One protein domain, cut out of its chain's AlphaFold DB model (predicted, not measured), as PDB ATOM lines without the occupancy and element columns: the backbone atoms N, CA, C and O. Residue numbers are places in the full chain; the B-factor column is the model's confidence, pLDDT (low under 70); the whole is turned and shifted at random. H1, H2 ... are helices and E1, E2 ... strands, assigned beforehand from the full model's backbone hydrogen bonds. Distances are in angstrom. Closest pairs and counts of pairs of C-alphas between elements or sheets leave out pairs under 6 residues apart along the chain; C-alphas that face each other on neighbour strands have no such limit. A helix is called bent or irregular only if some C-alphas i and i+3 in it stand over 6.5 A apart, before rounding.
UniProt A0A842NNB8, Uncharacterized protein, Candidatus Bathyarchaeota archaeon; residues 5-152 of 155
ATOM      1  N   GLU A   5     237.215 187.939 173.657       94.56
ATOM      2  CA  GLU A   5     238.061 188.762 174.532       94.56
ATOM      3  C   GLU A   5     237.956 188.320 175.993       94.56
ATOM      4  O   GLU A   5     238.973 188.174 176.664       94.56
ATOM      5  N   GLU A   6     236.747 187.999 176.466       96.31
ATOM      6  CA  GLU A   6     236.542 187.484 177.823       96.31
ATOM      7  C   GLU A   6     237.186 186.104 178.014       96.31
ATOM      8  O   GLU A   6     237.700 185.799 179.090       96.31
ATOM      9  N   THR A   7     237.237 185.280 176.965       95.19
ATOM     10  CA  THR A   7     237.980 184.013 176.998       95.19
ATOM     11  C   THR A   7     239.480 184.261 177.161       95.19
ATOM     12  O   THR A   7     240.084 183.691 178.067       95.19
ATOM     13  N   LEU A   8     240.078 185.134 176.343       96.62
ATOM     14  CA  LEU A   8     241.510 185.458 176.422       96.62
ATOM     15  C   LEU A   8     241.881 186.072 177.771       96.62
ATOM     16  O   LEU A   8     242.864 185.656 178.378       96.62
ATOM     17  N   ARG A   9     241.048 186.986 178.283       96.88
ATOM     18  CA  ARG A   9     241.188 187.567 179.621       96.88
ATOM     19  C   ARG A   9     241.269 186.488 180.699       96.88
ATOM     20  O   ARG A   9     242.192 186.487 181.511       96.88
ATOM     21  N   ARG A  10     240.322 185.544 180.708       96.88
ATOM     22  CA  ARG A  10     240.309 184.448 181.693       96.88
ATOM     23  C   ARG A  10     241.519 183.537 181.547       96.88
ATOM     24  O   ARG A  10     242.134 183.199 182.553       96.88
ATOM     25  N   VAL A  11     241.872 183.166 180.316       97.31
ATOM     26  CA  VAL A  11     243.045 182.328 180.032       97.31
ATOM     27  C   VAL A  11     244.321 183.000 180.541       97.31
ATOM     28  O   VAL A  11     245.058 182.379 181.302       97.31
ATOM     29  N   GLY A  12     244.550 184.272 180.198       97.38
ATOM     30  CA  GLY A  12     245.723 185.030 180.638       97.38
ATOM     31  C   GLY A  12     245.831 185.133 182.157       97.38
ATOM     32  O   GLY A  12     246.884 184.837 182.713       97.38
ATOM     33  N   ARG A  13     244.727 185.446 182.847       97.19
ATOM     34  CA  ARG A  13     244.707 185.524 184.317       97.19
ATOM     35  C   ARG A  13     244.971 184.174 184.990       97.19
ATOM     36  O   ARG A  13     245.707 184.128 185.971       97.19
ATOM     37  N   ILE A  14     244.422 183.075 184.466       96.81
ATOM     38  CA  ILE A  14     244.696 181.731 185.006       96.81
ATOM     39  C   ILE A  14     246.163 181.352 184.776       96.81
ATOM     40  O   ILE A  14     246.804 180.848 185.695       96.81
ATOM     41  N   ILE A  15     246.718 181.617 183.588       97.06
ATOM     42  CA  ILE A  15     248.143 181.383 183.304       97.06
ATOM     43  C   ILE A  15     249.011 182.176 184.284       97.06
ATOM     44  O   ILE A  15     249.908 181.596 184.893       97.06
ATOM     45  N   ALA A  16     248.724 183.469 184.463       96.38
ATOM     46  CA  ALA A  16     249.453 184.333 185.385       96.38
ATOM     47  C   ALA A  16     249.457 183.756 186.808       96.38
ATOM     48  O   ALA A  16     250.520 183.545 187.383       96.38
ATOM     49  N   ALA A  17     248.277 183.399 187.321       94.81
ATOM     50  CA  ALA A  17     248.098 182.905 188.683       94.81
ATOM     51  C   ALA A  17     248.659 181.494 188.945       94.81
ATOM     52  O   ALA A  17     248.819 181.118 190.102       94.81
ATOM     53  N   THR A  18     248.900 180.688 187.907       92.69
ATOM     54  CA  THR A  18     249.311 179.276 188.064       92.69
ATOM     55  C   THR A  18     250.748 178.996 187.641       92.69
ATOM     56  O   THR A  18     251.232 177.887 187.871       92.69
ATOM     57  N   ARG A  19     251.417 179.954 186.985       92.12
ATOM     58  CA  ARG A  19     252.779 179.784 186.446       92.12
ATOM     59  C   ARG A  19     253.769 180.853 186.888       92.12
ATOM     60  O   ARG A  19     254.963 180.668 186.674       92.12
ATOM     61  N   PHE A  20     253.304 181.945 187.491       91.88
ATOM     62  CA  PHE A  20     254.161 183.033 187.950       91.88
ATOM     63  C   PHE A  20     253.812 183.415 189.399       91.88
ATOM     64  O   PHE A  20     253.093 184.389 189.613       91.88
ATOM     65  N   PRO A  21     254.299 182.655 190.397       91.12
ATOM     66  CA  PRO A  21     255.032 181.387 190.276       91.12
ATOM     67  C   PRO A  21     254.160 180.169 189.949       91.12
ATOM     68  O   PRO A  21     252.930 180.232 189.989       91.12
ATOM     69  N   PHE A  22     254.800 179.032 189.650       89.94
ATOM     70  CA  PHE A  22     254.094 177.753 189.753       89.94
ATOM     71  C   PHE A  22     253.649 177.495 191.198       89.94
ATOM     72  O   PHE A  22     254.313 177.907 192.145       89.94
ATOM     73  N   ILE A  23     252.536 176.774 191.360       88.50
ATOM     74  CA  ILE A  23     251.941 176.469 192.674       88.50
ATOM     75  C   ILE A  23     252.942 175.786 193.623       88.50
ATOM     76  O   ILE A  23     252.908 176.014 194.826       88.50
ATOM     77  N   ASP A  24     253.817 174.945 193.081       88.31
ATOM     78  CA  ASP A  24     254.832 174.163 193.788       88.31
ATOM     79  C   ASP A  24     256.245 174.765 193.673       88.31
ATOM     80  O   ASP A  24     257.233 174.076 193.919       88.31
ATOM     81  N   GLN A  25     256.372 176.024 193.246       86.94
ATOM     82  CA  GLN A  25     257.672 176.665 193.070       86.94
ATOM     83  C   GLN A  25     258.178 177.290 194.371       86.94
ATOM     84  O   GLN A  25     257.562 178.203 194.913       86.94
ATOM     85  N   GLU A  26     259.347 176.839 194.826       87.50
ATOM     86  CA  GLU A  26     259.979 177.310 196.067       87.50
ATOM     87  C   GLU A  26     261.040 178.403 195.837       87.50
ATOM     88  O   GLU A  26     261.364 179.147 196.756       87.50
ATOM     89  N   ASP A  27     261.575 178.528 194.616       85.12
ATOM     90  CA  ASP A  27     262.645 179.473 194.252       85.12
ATOM     91  C   ASP A  27     262.125 180.825 193.721       85.12
ATOM     92  O   ASP A  27     262.860 181.571 193.069       85.12
ATOM     93  N   TRP A  28     260.852 181.143 193.969       85.75
ATOM     94  CA  TRP A  28     260.248 182.406 193.552       85.75
ATOM     95  C   TRP A  28     260.422 183.491 194.610       85.75
ATOM     96  O   TRP A  28     260.041 183.319 195.767       85.75
ATOM     97  N   ASP A  29     260.936 184.644 194.196       84.94
ATOM     98  CA  ASP A  29     261.025 185.809 195.065       84.94
ATOM     99  C   ASP A  29     259.683 186.554 195.099       84.94
ATOM    100  O   ASP A  29     259.174 187.022 194.078       84.94
ATOM    101  N   MET A  30     259.101 186.676 196.291       83.12
ATOM    102  CA  MET A  30     257.798 187.314 196.506       83.12
ATOM    103  C   MET A  30     257.794 188.822 196.219       83.12
ATOM    104  O   MET A  30     256.719 189.415 196.138       83.12
ATOM    105  N   THR A  31     258.965 189.445 196.075       87.31
ATOM    106  CA  THR A  31     259.094 190.852 195.669       87.31
ATOM    107  C   THR A  31     258.922 191.056 194.162       87.31
ATOM    108  O   THR A  31     258.744 192.187 193.710       87.31
ATOM    109  N   TRP A  32     258.952 189.983 193.364       92.25
ATOM    110  CA  TRP A  32     258.764 190.065 191.918       92.25
ATOM    111  C   TRP A  32     257.312 190.367 191.559       92.25
ATOM    112  O   TRP A  32     256.378 189.714 192.029       92.25
ATOM    113  N   GLY A  33     257.127 191.341 190.670       95.06
ATOM    114  CA  GLY A  33     255.815 191.718 190.164       95.06
ATOM    115  C   GLY A  33     255.288 190.713 189.143       95.06
ATOM    116  O   GLY A  33     256.060 190.116 188.385       95.06
ATOM    117  N   VAL A  34     253.962 190.553 189.100       97.00
ATOM    118  CA  VAL A  34     253.232 189.840 188.043       97.00
ATOM    119  C   VAL A  34     251.998 190.653 187.677       97.00
ATOM    120  O   VAL A  34     251.126 190.897 188.507       97.00
ATOM    121  N   TYR A  35     251.938 191.065 186.419       97.69
ATOM    122  CA  TYR A  35     250.937 191.965 185.868       97.69
ATOM    123  C   TYR A  35     250.255 191.294 184.686       97.69
ATOM    124  O   TYR A  35     250.889 190.583 183.905       97.69
ATOM    125  N   THR A  36     248.962 191.538 184.537       98.12
ATOM    126  CA  THR A  36     248.156 191.053 183.418       98.12
ATOM    127  C   THR A  36     247.552 192.220 182.663       98.12
ATOM    128  O   THR A  36     247.099 193.192 183.264       98.12
ATOM    129  N   ASN A  37     247.527 192.117 181.339       98.06
ATOM    130  CA  ASN A  37     246.799 193.050 180.494       98.06
ATOM    131  C   ASN A  37     245.720 192.298 179.723       98.06
ATOM    132  O   ASN A  37     245.945 191.216 179.179       98.06
ATOM    133  N   ASP A  38     244.539 192.891 179.662       95.88
ATOM    134  CA  ASP A  38     243.403 192.397 178.913       95.88
ATOM    135  C   ASP A  38     242.589 193.577 178.347       95.88
ATOM    136  O   ASP A  38     243.002 194.736 178.389       95.88
ATOM    137  N   TYR A  39     241.436 193.285 177.746       93.38
ATOM    138  CA  TYR A  39     240.586 194.308 177.129       93.38
ATOM    139  C   TYR A  39     239.840 195.192 178.147       93.38
ATOM    140  O   TYR A  39     239.235 196.188 177.757       93.38
ATOM    141  N   THR A  40     239.843 194.820 179.430       94.38
ATOM    142  CA  THR A  40     239.206 195.566 180.526       94.38
ATOM    143  C   THR A  40     240.209 196.347 181.366       94.38
ATOM    144  O   THR A  40     239.848 197.375 181.932       94.38
ATOM    145  N   GLU A  41     241.453 195.877 181.448       94.00
ATOM    146  CA  GLU A  41     242.466 196.406 182.359       94.00
ATOM    147  C   GLU A  41     243.871 196.241 181.767       94.00
ATOM    148  O   GLU A  41     244.222 195.168 181.279       94.00
ATOM    149  N   GLN A  42     244.686 197.295 181.833       95.94
ATOM    150  CA  GLN A  42     246.089 197.274 181.414       95.94
ATOM    151  C   GLN A  42     246.971 197.631 182.612       95.94
ATOM    152  O   GLN A  42     247.197 198.806 182.893       95.94
ATOM    153  N   GLN A  43     247.415 196.615 183.355       97.00
ATOM    154  CA  GLN A  43     248.189 196.785 184.584       97.00
ATOM    155  C   GLN A  43     249.630 197.241 184.333       97.00
ATOM    156  O   GLN A  43     250.194 197.932 185.177       97.00
ATOM    157  N   LEU A  44     250.226 196.871 183.194       96.94
ATOM    158  CA  LEU A  44     251.579 197.295 182.837       96.94
ATOM    159  C   LEU A  44     251.726 197.452 181.323       96.94
ATOM    160  O   LEU A  44     251.647 196.482 180.572       96.94
ATOM    161  N   ILE A  45     251.981 198.682 180.883       96.81
ATOM    162  CA  ILE A  45     252.264 199.030 179.487       96.81
ATOM    163  C   ILE A  45     253.778 199.183 179.341       96.81
ATOM    164  O   ILE A  45     254.408 199.839 180.166       96.81
ATOM    165  N   ILE A  46     254.356 198.585 178.299       96.50
ATOM    166  CA  ILE A  46     255.778 198.734 177.977       96.50
ATOM    167  C   ILE A  46     255.908 199.771 176.863       96.50
ATOM    168  O   ILE A  46     255.375 199.573 175.771       96.50
ATOM    169  N   GLU A  47     256.601 200.873 177.137       95.19
ATOM    170  CA  GLU A  47     256.798 201.972 176.188       95.19
ATOM    171  C   GLU A  47     258.234 201.949 175.649       95.19
ATOM    172  O   GLU A  47     259.194 201.886 176.418       95.19
ATOM    173  N   VAL A  48     258.383 201.969 174.321       92.00
ATOM    174  CA  VAL A  48     259.680 201.936 173.628       92.00
ATOM    175  C   VAL A  48     259.685 203.023 172.561       92.00
ATOM    176  O   VAL A  48     259.157 202.849 171.464       92.00
ATOM    177  N   GLY A  49     260.269 204.175 172.891       92.44
ATOM    178  CA  GLY A  49     260.141 205.360 172.045       92.44
ATOM    179  C   GLY A  49     258.676 205.797 171.956       92.44
ATOM    180  O   GLY A  49     258.068 206.099 172.978       92.44
ATOM    181  N   GLU A  50     258.117 205.824 170.746       93.06
ATOM    182  CA  GLU A  50     256.701 206.152 170.506       93.06
ATOM    183  C   GLU A  50     255.782 204.915 170.513       93.06
ATOM    184  O   GLU A  50     254.558 205.049 170.537       93.06
ATOM    185  N   GLU A  51     256.358 203.709 170.516       95.06
ATOM    186  CA  GLU A  51     255.607 202.454 170.500       95.06
ATOM    187  C   GLU A  51     255.129 202.073 171.903       95.06
ATOM    188  O   GLU A  51     255.834 202.248 172.902       95.06
ATOM    189  N   ARG A  52     253.921 201.503 171.976       96.12
ATOM    190  CA  ARG A  52     253.302 201.056 173.231       96.12
ATOM    191  C   ARG A  52     252.855 199.609 173.100       96.12
ATOM    192  O   ARG A  52     251.997 199.286 172.280       96.12
ATOM    193  N   TYR A  53     253.393 198.746 173.953       96.94
ATOM    194  CA  TYR A  53     253.071 197.328 173.979       96.94
ATOM    195  C   TYR A  53     252.281 196.954 175.229       96.94
ATOM    196  O   TYR A  53     252.644 197.291 176.355       96.94
ATOM    197  N   THR A  54     251.214 196.189 175.020       96.31
ATOM    198  CA  THR A  54     250.360 195.620 176.069       96.31
ATOM    199  C   THR A  54     250.427 194.094 175.995       96.31
ATOM    200  O   THR A  54     249.512 193.454 175.469       96.31
ATOM    201  N   PRO A  55     251.547 193.483 176.427       97.56
ATOM    202  CA  PRO A  55     251.658 192.030 176.469       97.56
ATOM    203  C   PRO A  55     250.655 191.433 177.455       97.56
ATOM    204  O   PRO A  55     250.337 192.050 178.466       97.56
ATOM    205  N   SER A  56     250.182 190.219 177.210       98.31
ATOM    206  CA  SER A  56     249.145 189.604 178.055       98.31
ATOM    207  C   SER A  56     249.571 189.421 179.519       98.31
ATOM    208  O   SER A  56     248.746 189.566 180.422       98.31
ATOM    209  N   ILE A  57     250.842 189.088 179.765       98.50
ATOM    210  CA  ILE A  57     251.400 188.895 181.111       98.50
ATOM    211  C   ILE A  57     252.821 189.457 181.147       98.50
ATOM    212  O   ILE A  57     253.613 189.190 180.243       98.50
ATOM    213  N   VAL A  58     253.165 190.177 182.213       98.00
ATOM    214  CA  VAL A  58     254.530 190.648 182.481       98.00
ATOM    215  C   VAL A  58     254.919 190.277 183.896       98.00
ATOM    216  O   VAL A  58     254.156 190.509 184.825       98.00
ATOM    217  N   SER A  59     256.118 189.733 184.069       96.38
ATOM    218  CA  SER A  59     256.762 189.635 185.376       96.38
ATOM    219  C   SER A  59     257.995 190.522 185.409       96.38
ATOM    220  O   SER A  59     258.737 190.579 184.424       96.38
ATOM    221  N   THR A  60     258.220 191.185 186.539       96.06
ATOM    222  CA  THR A  60     259.366 192.067 186.774       96.06
ATOM    223  C   THR A  60     260.182 191.589 187.963       96.06
ATOM    224  O   THR A  60     259.683 190.862 188.822       96.06
ATOM    225  N   PHE A  61     261.437 192.018 188.037       93.19
ATOM    226  CA  PHE A  61     262.198 191.977 189.284       93.19
ATOM    227  C   PHE A  61     261.681 193.037 190.277       93.19
ATOM    228  O   PHE A  61     260.846 193.874 189.922       93.19
ATOM    229  N   GLU A  62     262.188 193.017 191.515       92.38
ATOM    230  CA  GLU A  62     261.855 194.004 192.562       92.38
ATOM    231  C   GLU A  62     262.120 195.447 192.104       92.38
ATOM    232  O   GLU A  62     261.332 196.352 192.367       92.38
ATOM    233  N   ASN A  63     263.214 195.662 191.367       92.38
ATOM    234  CA  ASN A  63     263.606 196.976 190.856       92.38
ATOM    235  C   ASN A  63     262.766 197.459 189.656       92.38
ATOM    236  O   ASN A  63     263.015 198.550 189.147       92.38
ATOM    237  N   GLY A  64     261.793 196.662 189.202       92.44
ATOM    238  CA  GLY A  64     260.930 196.972 188.063       92.44
ATOM    239  C   GLY A  64     261.468 196.524 186.700       92.44
ATOM    240  O   GLY A  64     260.737 196.632 185.716       92.44
ATOM    241  N   ASP A  65     262.684 195.975 186.620       93.88
ATOM    242  CA  ASP A  65     263.230 195.477 185.355       93.88
ATOM    243  C   ASP A  65     262.389 194.315 184.810       93.88
ATOM    244  O   ASP A  65     261.953 193.424 185.548       93.88
ATOM    245  N   LEU A  66     262.184 194.304 183.491       95.56
ATOM    246  CA  LEU A  66     261.406 193.274 182.806       95.56
ATOM    247  C   LEU A  66     262.102 191.912 182.918       95.56
ATOM    248  O   LEU A  66     263.251 191.735 182.512       95.56
ATOM    249  N   ARG A  67     261.376 190.919 183.437       93.81
ATOM    250  CA  ARG A  67     261.879 189.556 183.651       93.81
ATOM    251  C   ARG A  67     261.264 188.571 182.670       93.81
ATOM    252  O   ARG A  67     262.000 187.916 181.947       93.81
ATOM    253  N   VAL A  68     259.940 188.437 182.667       95.25
ATOM    254  CA  VAL A  68     259.197 187.541 181.764       95.25
ATOM    255  C   VAL A  68     258.150 188.349 181.026       95.25
ATOM    256  O   VAL A  68     257.446 189.144 181.642       95.25
ATOM    257  N   ILE A  69     257.996 188.088 179.734       98.06
ATOM    258  CA  ILE A  69     256.895 188.621 178.936       98.06
ATOM    259  C   ILE A  69     256.159 187.443 178.311       98.06
ATOM    260  O   ILE A  69     256.774 186.563 177.711       98.06
ATOM    261  N   CYS A  70     254.837 187.403 178.452       98.00
ATOM    262  CA  CYS A  70     254.011 186.405 177.787       98.00
ATOM    263  C   CYS A  70     252.951 187.062 176.921       98.00
ATOM    264  O   CYS A  70     252.326 188.042 177.328       98.00
ATOM    265  N   GLU A  71     252.676 186.430 175.786       98.38
ATOM    266  CA  GLU A  71     251.552 186.785 174.935       98.38
ATOM    267  C   GLU A  71     250.583 185.611 174.809       98.38
ATOM    268  O   GLU A  71     250.987 184.480 174.529       98.38
ATOM    269  N   VAL A  72     249.299 185.875 175.052       98.38
ATOM    270  CA  VAL A  72     248.208 184.909 174.934       98.38
ATOM    271  C   VAL A  72     247.403 185.252 173.699       98.38
ATOM    272  O   VAL A  72     246.547 186.136 173.694       98.38
ATOM    273  N   GLU A  73     247.676 184.509 172.640       98.19
ATOM    274  CA  GLU A  73     247.108 184.777 171.344       98.19
ATOM    275  C   GLU A  73     245.792 184.076 171.101       98.19
ATOM    276  O   GLU A  73     245.439 183.039 171.666       98.19
ATOM    277  N   SER A  74     245.080 184.669 170.161       96.88
ATOM    278  CA  SER A  74     243.847 184.144 169.628       96.88
ATOM    279  C   SER A  74     244.048 183.534 168.245       96.88
ATOM    280  O   SER A  74     245.005 183.866 167.554       96.88
ATOM    281  N   GLU A  75     243.110 182.707 167.771       96.12
ATOM    282  CA  GLU A  75     243.287 182.003 166.488       96.12
ATOM    283  C   GLU A  75     243.534 182.932 165.295       96.12
ATOM    284  O   GLU A  75     244.253 182.558 164.374       96.12
ATOM    285  N   LYS A  76     242.924 184.125 165.315       95.38
ATOM    286  CA  LYS A  76     243.081 185.142 164.264       95.38
ATOM    287  C   LYS A  76     244.416 185.878 164.350       95.38
ATOM    288  O   LYS A  76     244.876 186.396 163.345       95.38
ATOM    289  N   ASN A  77     244.991 185.949 165.544       96.50
ATOM    290  CA  ASN A  77     246.217 186.691 165.779       96.50
ATOM    291  C   ASN A  77     247.458 185.825 165.565       96.50
ATOM    292  O   ASN A  77     248.530 186.366 165.348       96.50
ATOM    293  N   VAL A  78     247.330 184.495 165.532       97.88
ATOM    294  CA  VAL A  78     248.413 183.642 165.028       97.88
ATOM    295  C   VAL A  78     248.517 183.822 163.509       97.88
ATOM    296  O   VAL A  78     247.898 183.087 162.740       97.88
ATOM    297  N   SER A  79     249.227 184.873 163.099       97.88
ATOM    298  CA  SER A  79     249.393 185.313 161.714       97.88
ATOM    299  C   SER A  79     250.647 186.178 161.568       97.88
ATOM    300  O   SER A  79     251.148 186.728 162.549       97.88
ATOM    301  N   GLU A  80     251.106 186.367 160.331       97.81
ATOM    302  CA  GLU A  80     252.269 187.207 160.003       97.81
ATOM    303  C   GLU A  80     252.144 188.648 160.526       97.81
ATOM    304  O   GLU A  80     253.141 189.250 160.915       97.81
ATOM    305  N   GLY A  81     250.923 189.185 160.630       97.50
ATOM    306  CA  GLY A  81     250.690 190.536 161.147       97.50
ATOM    307  C   GLY A  81     251.089 190.739 162.615       97.50
ATOM    308  O   GLY A  81     251.292 191.878 163.021       97.50
ATOM    309  N   GLN A  82     251.224 189.670 163.410       97.62
ATOM    310  CA  GLN A  82     251.685 189.764 164.803       97.62
ATOM    311  C   GLN A  82     253.196 189.587 164.972       97.62
ATOM    312  O   GLN A  82     253.727 189.900 166.036       97.62
ATOM    313  N   VAL A  83     253.912 189.146 163.934       98.31
ATOM    314  CA  VAL A  83     255.364 188.920 163.989       98.31
ATOM    315  C   VAL A  83     256.130 190.156 164.489       98.31
ATOM    316  O   VAL A  83     256.975 189.981 165.369       98.31
ATOM    317  N   PRO A  84     255.837 191.400 164.043       97.56
ATOM    318  CA  PRO A  84     256.520 192.582 164.575       97.56
ATOM    319  C   PRO A  84     256.324 192.765 166.086       97.56
ATOM    320  O   PRO A  84     257.283 193.063 166.795       97.56
ATOM    321  N   LYS A  85     255.107 192.525 166.596       97.50
ATOM    322  CA  LYS A  85     254.805 192.597 168.032       97.50
ATOM    323  C   LYS A  85     255.572 191.522 168.798       97.50
ATOM    324  O   LYS A  85     256.208 191.832 169.800       97.50
ATOM    325  N   TRP A  86     255.529 190.272 168.341       98.38
ATOM    326  CA  TRP A  86     256.216 189.167 169.017       98.38
ATOM    327  C   TRP A  86     257.729 189.364 169.054       98.38
ATOM    328  O   TRP A  86     258.338 189.102 170.086       98.38
ATOM    329  N   ARG A  87     258.328 189.873 167.969       98.12
ATOM    330  CA  ARG A  87     259.755 190.210 167.936       98.12
ATOM    331  C   ARG A  87     260.095 191.279 168.973       98.12
ATOM    332  O   ARG A  87     260.969 191.046 169.797       98.12
ATOM    333  N   ALA A  88     259.360 192.391 168.988       97.62
ATOM    334  CA  ALA A  88     259.599 193.467 169.948       97.62
ATOM    335  C   ALA A  88     259.448 192.984 171.402       97.62
ATOM    336  O   ALA A  88     260.314 193.225 172.238       97.62
ATOM    337  N   LEU A  89     258.381 192.235 171.703       98.06
ATOM    338  CA  LEU A  89     258.169 191.658 173.033       98.06
ATOM    339  C   LEU A  89     259.266 190.662 173.426       98.06
ATOM    340  O   LEU A  89     259.649 190.610 174.593       98.06
ATOM    341  N   SER A  90     259.777 189.884 172.471       97.31
ATOM    342  CA  SER A  90     260.913 188.996 172.700       97.31
ATOM    343  C   SER A  90     262.178 189.772 173.050       97.31
ATOM    344  O   SER A  90     262.797 189.502 174.078       97.31
ATOM    345  N   GLU A  91     262.520 190.791 172.266       96.25
ATOM    346  CA  GLU A  91     263.711 191.617 172.480       96.25
ATOM    347  C   GLU A  91     263.695 192.325 173.844       96.25
ATOM    348  O   GLU A  91     264.741 192.420 174.495       96.25
ATOM    349  N   LEU A  92     262.511 192.746 174.302       96.62
ATOM    350  CA  LEU A  92     262.290 193.407 175.593       96.62
ATOM    351  C   LEU A  92     262.316 192.457 176.794       96.62
ATOM    352  O   LEU A  92     262.515 192.908 177.923       96.62
ATOM    353  N   ALA A  93     262.094 191.158 176.590       95.50
ATOM    354  CA  ALA A  93     262.087 190.208 177.688       95.50
ATOM    355  C   ALA A  93     263.493 190.052 178.298       95.50
ATOM    356  O   ALA A  93     264.520 190.124 177.610       95.50
ATOM    357  N   GLY A  94     263.534 189.776 179.604       91.44
ATOM    358  CA  GLY A  94     264.763 189.381 180.285       91.44
ATOM    359  C   GLY A  94     265.342 188.087 179.701       91.44
ATOM    360  O   GLY A  94     264.684 187.378 178.944       91.44
ATOM    361  N   VAL A  95     266.575 187.746 180.056       85.94
ATOM    362  CA  VAL A  95     267.220 186.492 179.621       85.94
ATOM    363  C   VAL A  95     267.140 185.464 180.754       85.94
ATOM    364  O   VAL A  95     267.293 185.825 181.922       85.94
ATOM    365  N   THR A  96     266.870 184.191 180.439       69.31
ATOM    366  CA  THR A  96     267.061 183.097 181.412       69.31
ATOM    367  C   THR A  96     268.534 182.729 181.483       69.31
ATOM    368  O   THR A  96     269.247 183.238 182.343       69.31
ATOM    369  N   TYR A  97     268.982 181.866 180.570       71.75
ATOM    370  CA  TYR A  97     270.366 181.419 180.472       71.75
ATOM    371  C   TYR A  97     270.938 181.789 179.114       71.75
ATOM    372  O   TYR A  97     271.997 182.408 179.042       71.75
ATOM    373  N   LYS A  98     270.233 181.418 178.041       78.81
ATOM    374  CA  LYS A  98     270.666 181.685 176.666       78.81
ATOM    375  C   LYS A  98     269.620 182.416 175.844       78.81
ATOM    376  O   LYS A  98     270.005 183.134 174.932       78.81
ATOM    377  N   LEU A  99     268.338 182.245 176.164       85.56
ATOM    378  CA  LEU A  99     267.237 182.795 175.376       85.56
ATOM    379  C   LEU A  99     266.412 183.816 176.163       85.56
ATOM    380  O   LEU A  99     266.381 183.831 177.400       85.56
ATOM    381  N   LYS A 100     265.709 184.663 175.410       91.38
ATOM    382  CA  LYS A 100     264.718 185.611 175.920       91.38
ATOM    383  C   LYS A 100     263.574 184.885 176.629       91.38
ATOM    384  O   LYS A 100     262.990 183.953 176.079       91.38
ATOM    385  N   LYS A 101     263.188 185.365 177.817       93.50
ATOM    386  CA  LYS A 101     262.034 184.935 178.637       93.50
ATOM    387  C   LYS A 101     260.700 185.384 178.040       93.50
ATOM    388  O   LYS A 101     259.820 185.896 178.732       93.50
ATOM    389  N   PHE A 102     260.565 185.190 176.739       96.88
ATOM    390  CA  PHE A 102     259.337 185.397 176.007       96.88
ATOM    391  C   PHE A 102     258.590 184.075 175.870       96.88
ATOM    392  O   PHE A 102     259.152 183.077 175.414       96.88
ATOM    393  N   PHE A 103     257.326 184.054 176.283       97.25
ATOM    394  CA  PHE A 103     256.465 182.886 176.144       97.25
ATOM    395  C   PHE A 103     255.248 183.204 175.285       97.25
ATOM    396  O   PHE A 103     254.481 184.115 175.591       97.25
ATOM    397  N   LEU A 104     255.024 182.390 174.258       98.19
ATOM    398  CA  LEU A 104     253.855 182.507 173.397       98.19
ATOM    399  C   LEU A 104     252.852 181.400 173.733       98.19
ATOM    400  O   LEU A 104     253.177 180.210 173.702       98.19
ATOM    401  N   TYR A 105     251.623 181.790 174.049       98.50
ATOM    402  CA  TYR A 105     250.503 180.893 174.303       98.50
ATOM    403  C   TYR A 105     249.504 181.020 173.160       98.50
ATOM    404  O   TYR A 105     248.882 182.062 172.994       98.50
ATOM    405  N   VAL A 106     249.305 179.957 172.388       98.56
ATOM    406  CA  VAL A 106     248.395 179.957 171.232       98.56
ATOM    407  C   VAL A 106     247.247 178.968 171.422       98.56
ATOM    408  O   VAL A 106     247.392 178.010 172.179       98.56
ATOM    409  N   PRO A 107     246.098 179.128 170.753       98.19
ATOM    410  CA  PRO A 107     245.037 178.130 170.828       98.19
ATOM    411  C   PRO A 107     245.505 176.786 170.255       98.19
ATOM    412  O   PRO A 107     246.287 176.743 169.304       98.19
ATOM    413  N   LYS A 108     244.996 175.675 170.793       97.62
ATOM    414  CA  LYS A 108     245.211 174.339 170.215       97.62
ATOM    415  C   LYS A 108     244.833 174.322 168.725       97.62
ATOM    416  O   LYS A 108     243.753 174.770 168.354       97.62
ATOM    417  N   GLY A 109     245.691 173.738 167.893       97.69
ATOM    418  CA  GLY A 109     245.580 173.710 166.434       97.69
ATOM    419  C   GLY A 109     246.371 174.823 165.738       97.69
ATOM    420  O   GLY A 109     246.436 174.837 164.509       97.69
ATOM    421  N   LYS A 110     246.973 175.751 166.492       98.31
ATOM    422  CA  LYS A 110     247.813 176.838 165.966       98.31
ATOM    423  C   LYS A 110     249.301 176.664 166.261       98.31
ATOM    424  O   LYS A 110     250.088 177.489 165.813       98.31
ATOM    425  N   GLU A 111     249.694 175.598 166.956       97.50
ATOM    426  CA  GLU A 111     251.081 175.332 167.345       97.50
ATOM    427  C   GLU A 111     252.056 175.342 166.167       97.50
ATOM    428  O   GLU A 111     253.049 176.057 166.219       97.50
ATOM    429  N   SER A 112     251.763 174.600 165.096       97.62
ATOM    430  CA  SER A 112     252.678 174.471 163.960       97.62
ATOM    431  C   SER A 112     252.854 175.788 163.215       97.62
ATOM    432  O   SER A 112     253.961 176.116 162.809       97.62
ATOM    433  N   GLU A 113     251.776 176.562 163.066       98.38
ATOM    434  CA  GLU A 113     251.841 177.864 162.403       98.38
ATOM    435  C   GLU A 113     252.579 178.892 163.264       98.38
ATOM    436  O   GLU A 113     253.439 179.607 162.763       98.38
ATOM    437  N   ALA A 114     252.301 178.932 164.569       98.38
ATOM    438  CA  ALA A 114     253.011 179.807 165.493       98.38
ATOM    439  C   ALA A 114     254.510 179.486 165.531       98.38
ATOM    440  O   ALA A 114     255.335 180.390 165.435       98.38
ATOM    441  N   GLN A 115     254.862 178.199 165.609       98.06
ATOM    442  CA  GLN A 115     256.249 177.748 165.578       98.06
ATOM    443  C   GLN A 115     256.934 178.147 164.267       98.06
ATOM    444  O   GLN A 115     258.001 178.753 164.306       98.06
ATOM    445  N   ARG A 116     256.290 177.890 163.120       98.06
ATOM    446  CA  ARG A 116     256.791 178.296 161.800       98.06
ATOM    447  C   ARG A 116     257.062 179.800 161.745       98.06
ATOM    448  O   ARG A 116     258.101 180.208 161.239       98.06
ATOM    449  N   LEU A 117     256.141 180.623 162.248       98.56
ATOM    450  CA  LEU A 117     256.287 182.080 162.252       98.56
ATOM    451  C   LEU A 117     257.426 182.549 163.159       98.56
ATOM    452  O   LEU A 117     258.147 183.459 162.764       98.56
ATOM    453  N   LEU A 118     257.605 181.943 164.334       97.81
ATOM    454  CA  LEU A 118     258.723 182.259 165.227       97.81
ATOM    455  C   LEU A 118     260.068 181.906 164.573       97.81
ATOM    456  O   LEU A 118     260.965 182.743 164.542       97.81
ATOM    457  N   GLU A 119     260.180 180.703 164.009       96.56
ATOM    458  CA  GLU A 119     261.420 180.185 163.416       96.56
ATOM    459  C   GLU A 119     261.805 180.912 162.122       96.56
ATOM    460  O   GLU A 119     262.948 181.326 161.978       96.56
ATOM    461  N   LEU A 120     260.864 181.136 161.196       97.88
ATOM    462  CA  LEU A 120     261.150 181.839 159.933       97.88
ATOM    463  C   LEU A 120     261.544 183.310 160.117       97.88
ATOM    464  O   LEU A 120     262.043 183.924 159.178       97.88
ATOM    465  N   ASN A 121     261.254 183.888 161.282       98.19
ATOM    466  CA  ASN A 121     261.504 185.293 161.584       98.19
ATOM    467  C   ASN A 121     262.579 185.494 162.659       98.19
ATOM    468  O   ASN A 121     262.709 186.626 163.139       98.19
ATOM    469  N   ASP A 122     263.289 184.420 163.028       96.88
ATOM    470  CA  ASP A 122     264.364 184.391 164.024       96.88
ATOM    471  C   ASP A 122     263.964 185.031 165.368       96.88
ATOM    472  O   ASP A 122     264.734 185.758 165.993       96.88
ATOM    473  N   ILE A 123     262.727 184.796 165.816       96.75
ATOM    474  CA  ILE A 123     262.245 185.318 167.100       96.75
ATOM    475  C   ILE A 123     262.691 184.369 168.210       96.75
ATOM    476  O   ILE A 123     262.268 183.215 168.248       96.75
ATOM    477  N   GLU A 124     263.497 184.861 169.151       95.31
ATOM    478  CA  GLU A 124     263.881 184.091 170.335       95.31
ATOM    479  C   GLU A 124     262.695 183.925 171.295       95.31
ATOM    480  O   GLU A 124     261.892 184.837 171.496       95.31
ATOM    481  N   TYR A 125     262.565 182.760 171.923       94.75
ATOM    482  CA  TYR A 125     261.514 182.520 172.910       94.75
ATOM    483  C   TYR A 125     261.917 181.412 173.887       94.75
ATOM    484  O   TYR A 125     262.589 180.446 173.526       94.75
ATOM    485  N   ALA A 126     261.462 181.523 175.134       93.12
ATOM    486  CA  ALA A 126     261.694 180.530 176.178       93.12
ATOM    487  C   ALA A 126     260.680 179.380 176.116       93.12
ATOM    488  O   ALA A 126     260.974 178.263 176.544       93.12
ATOM    489  N   GLY A 127     259.490 179.609 175.552       94.12
ATOM    490  CA  GLY A 127     258.584 178.506 175.242       94.12
ATOM    491  C   GLY A 127     257.346 178.874 174.432       94.12
ATOM    492  O   GLY A 127     256.742 179.929 174.622       94.12
ATOM    493  N   LEU A 128     256.943 177.941 173.572       96.94
ATOM    494  CA  LEU A 128     255.664 177.945 172.872       96.94
ATOM    495  C   LEU A 128     254.737 176.934 173.543       96.94
ATOM    496  O   LEU A 128     255.096 175.766 173.728       96.94
ATOM    497  N   ARG A 129     253.530 177.364 173.902       97.50
ATOM    498  CA  ARG A 129     252.519 176.514 174.536       97.50
ATOM    499  C   ARG A 129     251.188 176.650 173.819       97.50
ATOM    500  O   ARG A 129     250.842 177.713 173.316       97.50
ATOM    501  N   THR A 130     250.423 175.570 173.815       97.88
ATOM    502  CA  THR A 130     249.021 175.607 173.397       97.88
ATOM    503  C   THR A 130     248.115 175.735 174.604       97.88
ATOM    504  O   THR A 130     248.420 175.179 175.658       97.88
ATOM    505  N   TRP A 131     246.986 176.412 174.434       97.94
ATOM    506  CA  TRP A 131     245.895 176.437 175.395       97.94
ATOM    507  C   TRP A 131     244.593 175.929 174.764       97.94
ATOM    508  O   TRP A 131     244.332 176.100 173.572       97.94
ATOM    509  N   ALA A 132     243.762 175.279 175.572       97.06
ATOM    510  CA  ALA A 132     242.399 174.892 175.223       97.06
ATOM    511  C   ALA A 132     241.527 174.880 176.478       97.06
ATOM    512  O   ALA A 132     242.026 174.636 177.571       97.06
ATOM    513  N   VAL A 133     240.220 175.080 176.323       94.81
ATOM    514  CA  VAL A 133     239.260 174.879 177.415       94.81
ATOM    515  C   VAL A 133     238.537 173.556 177.189       94.81
ATOM    516  O   VAL A 133     237.990 173.333 176.108       94.81
ATOM    517  N   ARG A 134     238.551 172.669 178.186       93.25
ATOM    518  CA  ARG A 134     237.819 171.393 178.173       93.25
ATOM    519  C   ARG A 134     237.077 171.238 179.487       93.25
ATOM    520  O   ARG A 134     237.692 171.360 180.535       93.25
ATOM    521  N   ASP A 135     235.766 171.032 179.411       92.06
ATOM    522  CA  ASP A 135     234.899 170.820 180.578       92.06
ATOM    523  C   ASP A 135     235.058 171.892 181.677       92.06
ATOM    524  O   ASP A 135     234.969 171.620 182.869       92.06
ATOM    525  N   GLY A 136     235.307 173.142 181.264       89.44
ATOM    526  CA  GLY A 136     235.517 174.284 182.163       89.44
ATOM    527  C   GLY A 136     236.950 174.456 182.680       89.44
ATOM    528  O   GLY A 136     237.245 175.483 183.286       89.44
ATOM    529  N   SER A 137     237.852 173.517 182.397       92.19
ATOM    530  CA  SER A 137     239.264 173.579 182.780       92.19
ATOM    531  C   SER A 137     240.138 174.132 181.656       92.19
ATOM    532  O   SER A 137     239.964 173.789 180.482       92.19
ATOM    533  N   LEU A 138     241.105 174.975 182.023       95.94
ATOM    534  CA  LEU A 138     242.175 175.399 181.127       95.94
ATOM    535  C   LEU A 138     243.220 174.286 181.034       95.94
ATOM    536  O   LEU A 138     243.772 173.882 182.048       95.94
ATOM    537  N   ILE A 139     243.498 173.837 179.815       96.19
ATOM    538  CA  ILE A 139     244.539 172.862 179.501       96.19
ATOM    539  C   ILE A 139     245.656 173.584 178.758       96.19
ATOM    540  O   ILE A 139     245.416 174.156 177.693       96.19
ATOM    541  N   ILE A 140     246.869 173.525 179.292       95.62
ATOM    542  CA  ILE A 140     248.091 174.084 178.723       95.62
ATOM    543  C   ILE A 140     249.035 172.937 178.379       95.62
ATOM    544  O   ILE A 140     249.501 172.196 179.248       95.62
ATOM    545  N   LYS A 141     249.376 172.819 177.098       94.44
ATOM    546  CA  LYS A 141     250.346 171.832 176.624       94.44
ATOM    547  C   LYS A 141     251.580 172.544 176.061       94.44
ATOM    548  O   LYS A 141     251.437 173.280 175.081       94.44
ATOM    549  N   PRO A 142     252.778 172.333 176.631       93.12
ATOM    550  CA  PRO A 142     254.006 172.850 176.052       93.12
ATOM    551  C   PRO A 142     254.302 172.159 174.714       93.12
ATOM    552  O   PRO A 142     254.040 170.967 174.544       93.12
ATOM    553  N   ILE A 143     254.802 172.932 173.753       93.25
ATOM    554  CA  ILE A 143     255.184 172.461 172.416       93.25
ATOM    555  C   ILE A 143     256.702 172.453 172.312       93.25
ATOM    556  O   ILE A 143     257.298 171.405 172.085       93.25
ATOM    557  N   THR A 144     257.327 173.596 172.585       90.00
ATOM    558  CA  THR A 144     258.783 173.746 172.637       90.00
ATOM    559  C   THR A 144     259.184 174.532 173.882       90.00
ATOM    560  O   THR A 144     258.476 175.432 174.342       90.00
ATOM    561  N   THR A 145     260.312 174.154 174.479       82.12
ATOM    562  CA  THR A 145     260.920 174.842 175.631       82.12
ATOM    563  C   THR A 145     262.436 174.704 175.501       82.12
ATOM    564  O   THR A 145     263.015 173.785 176.075       82.12
ATOM    565  N   PRO A 146     263.059 175.520 174.636       73.56
ATOM    566  CA  PRO A 146     264.438 175.303 174.206       73.56
ATOM    567  C   PRO A 146     265.496 175.560 175.290       73.56
ATOM    568  O   PRO A 146     266.571 174.975 175.197       73.56
ATOM    569  N   ASP A 147     265.215 176.399 176.297       67.12
ATOM    570  CA  ASP A 147     266.216 176.780 177.313       67.12
ATOM    571  C   ASP A 147     266.082 175.964 178.615       67.12
ATOM    572  O   ASP A 147     267.034 175.317 179.046       67.12
ATOM    573  N   GLU A 148     264.896 175.942 179.239       71.69
ATOM    574  CA  GLU A 148     264.750 175.437 180.611       71.69
ATOM    575  C   GLU A 148     263.668 174.355 180.768       71.69
ATOM    576  O   GLU A 148     262.468 174.624 180.747       71.69
ATOM    577  N   VAL A 149     264.086 173.103 181.007       70.75
ATOM    578  CA  VAL A 149     263.179 171.939 181.122       70.75
ATOM    579  C   VAL A 149     262.132 172.116 182.231       70.75
ATOM    580  O   VAL A 149     261.013 171.623 182.100       70.75
ATOM    581  N   LYS A 150     262.448 172.862 183.301       64.31
ATOM    582  CA  LYS A 150     261.528 173.083 184.432       64.31
ATOM    583  C   LYS A 150     260.241 173.811 184.033       64.31
ATOM    584  O   LYS A 150     259.210 173.612 184.675       64.31
ATOM    585  N   ASP A 151     260.297 174.595 182.957       66.62
ATOM    586  CA  ASP A 151     259.174 175.358 182.413       66.62
ATOM    587  C   ASP A 151     258.307 174.524 181.446       66.62
ATOM    588  O   ASP A 151     257.211 174.951 181.044       66.62
ATOM    589  N   HIS A 152     258.757 173.315 181.092       76.38
ATOM    590  CA  HIS A 152     258.066 172.370 180.217       76.38
ATOM    591  C   HIS A 152     257.052 171.519 181.000       76.38
ATOM    592  O   HIS A 152     257.175 170.301 181.118       76.38
TER     593      HIS A 152
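AT A GLANCE: This is residues 5 to 152 of the 155 residues of an uncharacterized protein of Candidatus Bathyarchaeota archaeon (UniProt A0A842NNB8). One six-stranded sheet, curled like part of a barrel, wraps round helix H1 on one face, while H2 and H3 cover part of the other face. A small hairpin, E2 and E3, lies past H2, farthest from the middle. The printed part has 148 residues, with three named helices and eight named strands in the order H1 E1 E2 E3 E4 E5 H2 E6 H3 E7 E8. The large sheet is mixed, in the order E1 E4 E5 E6 E7 E8, and the class is mixed, helices and strands. The whole is compact, with a radius of gyration of the C-alphas of 14.3 A and spans of 40 by 37 by 34 A.

IN THESE COORDINATES: The large sheet holds E1, residues 33 to 36, E4, 57 to 60, E5, 66 to 72 and 17.5 A long, E6, 102 to 107 and 16.9 A, E7, 127 to 134 and 22.1 A, and E8, 137 to 144 and 22.0 A. E8 ends at C-alpha 144 (258.783, 173.746, 172.637). H1, residues 5 to 19, begins at C-alpha 5 (238.061, 188.762, 174.532) and is 21.0 A long. H2, residues 80 to 92, is 19.5 A long and irregular, with C-alphas 81 and 84 7.1 A apart. H3, residues 111 to 120, is 14.1 A long. E2, residues 46 to 48, and E3, residues 51 to 53, are each 6.7 A long.

HOW THE PARTS SIT: The large sheet is strongly twisted, with edge strands E1 and E8. E1 and E4 are antiparallel, with N 35 and O 58 2.8 A apart. E4 and E5 form an antiparallel hairpin, with N 59 and O 68 at 2.8 A. E5 and E6 are parallel, with N 105 and O 71 at 2.8 A, as are E6 and E7, with N 131 and O 106 at 2.8 A. E7 and E8 form an antiparallel hairpin, with N 130 and O 141 at 2.8 A. E5, H2, E6 and E6, H3, E7 are strand-helix-strand units, two parallel neighbour strands with a helix between, with right-handed crossovers. There are three layers, helices on both faces of a sheet: H2 and H3 on one face, H1 on the other. The sheet curls round H1; the closest C-alphas of H1 and E5 are those of Gly 12 and Val 72, 6.2 A. H2 runs along the strands at a height over the sheet of 9.9 A, and its closest C-alphas to E6 are those of Ser 90 and Phe 102, 5.1 A. H3 runs along the strands at a height of 9.4 A; Glu 111 and Thr 130 are its closest C-alphas to E7, 6.4 A. H2 and H3 only just touch, only at their ends, with 3 pairs of C-alphas within 8 A, the closest those of Glu 80 and Leu 117, 6.9 A. H1 is apart from both. In the hairpin E2 and E3, N 53 and O 46 are 2.8 A apart. In H1 and H3 every O i to N i+4 pair is within hydrogen-bond range; in H2, 7 of 9 are.

THE WHOLE: The C-alphas farthest apart, those of Gly 49 and Asp 135, are 43.6 A apart. The printed part has no cut. The link from H1 to E1, 13 residues, is long. The mean pLDDT of the printed part is 93.5; residues 96, 147 and 150 to 151 are under 70.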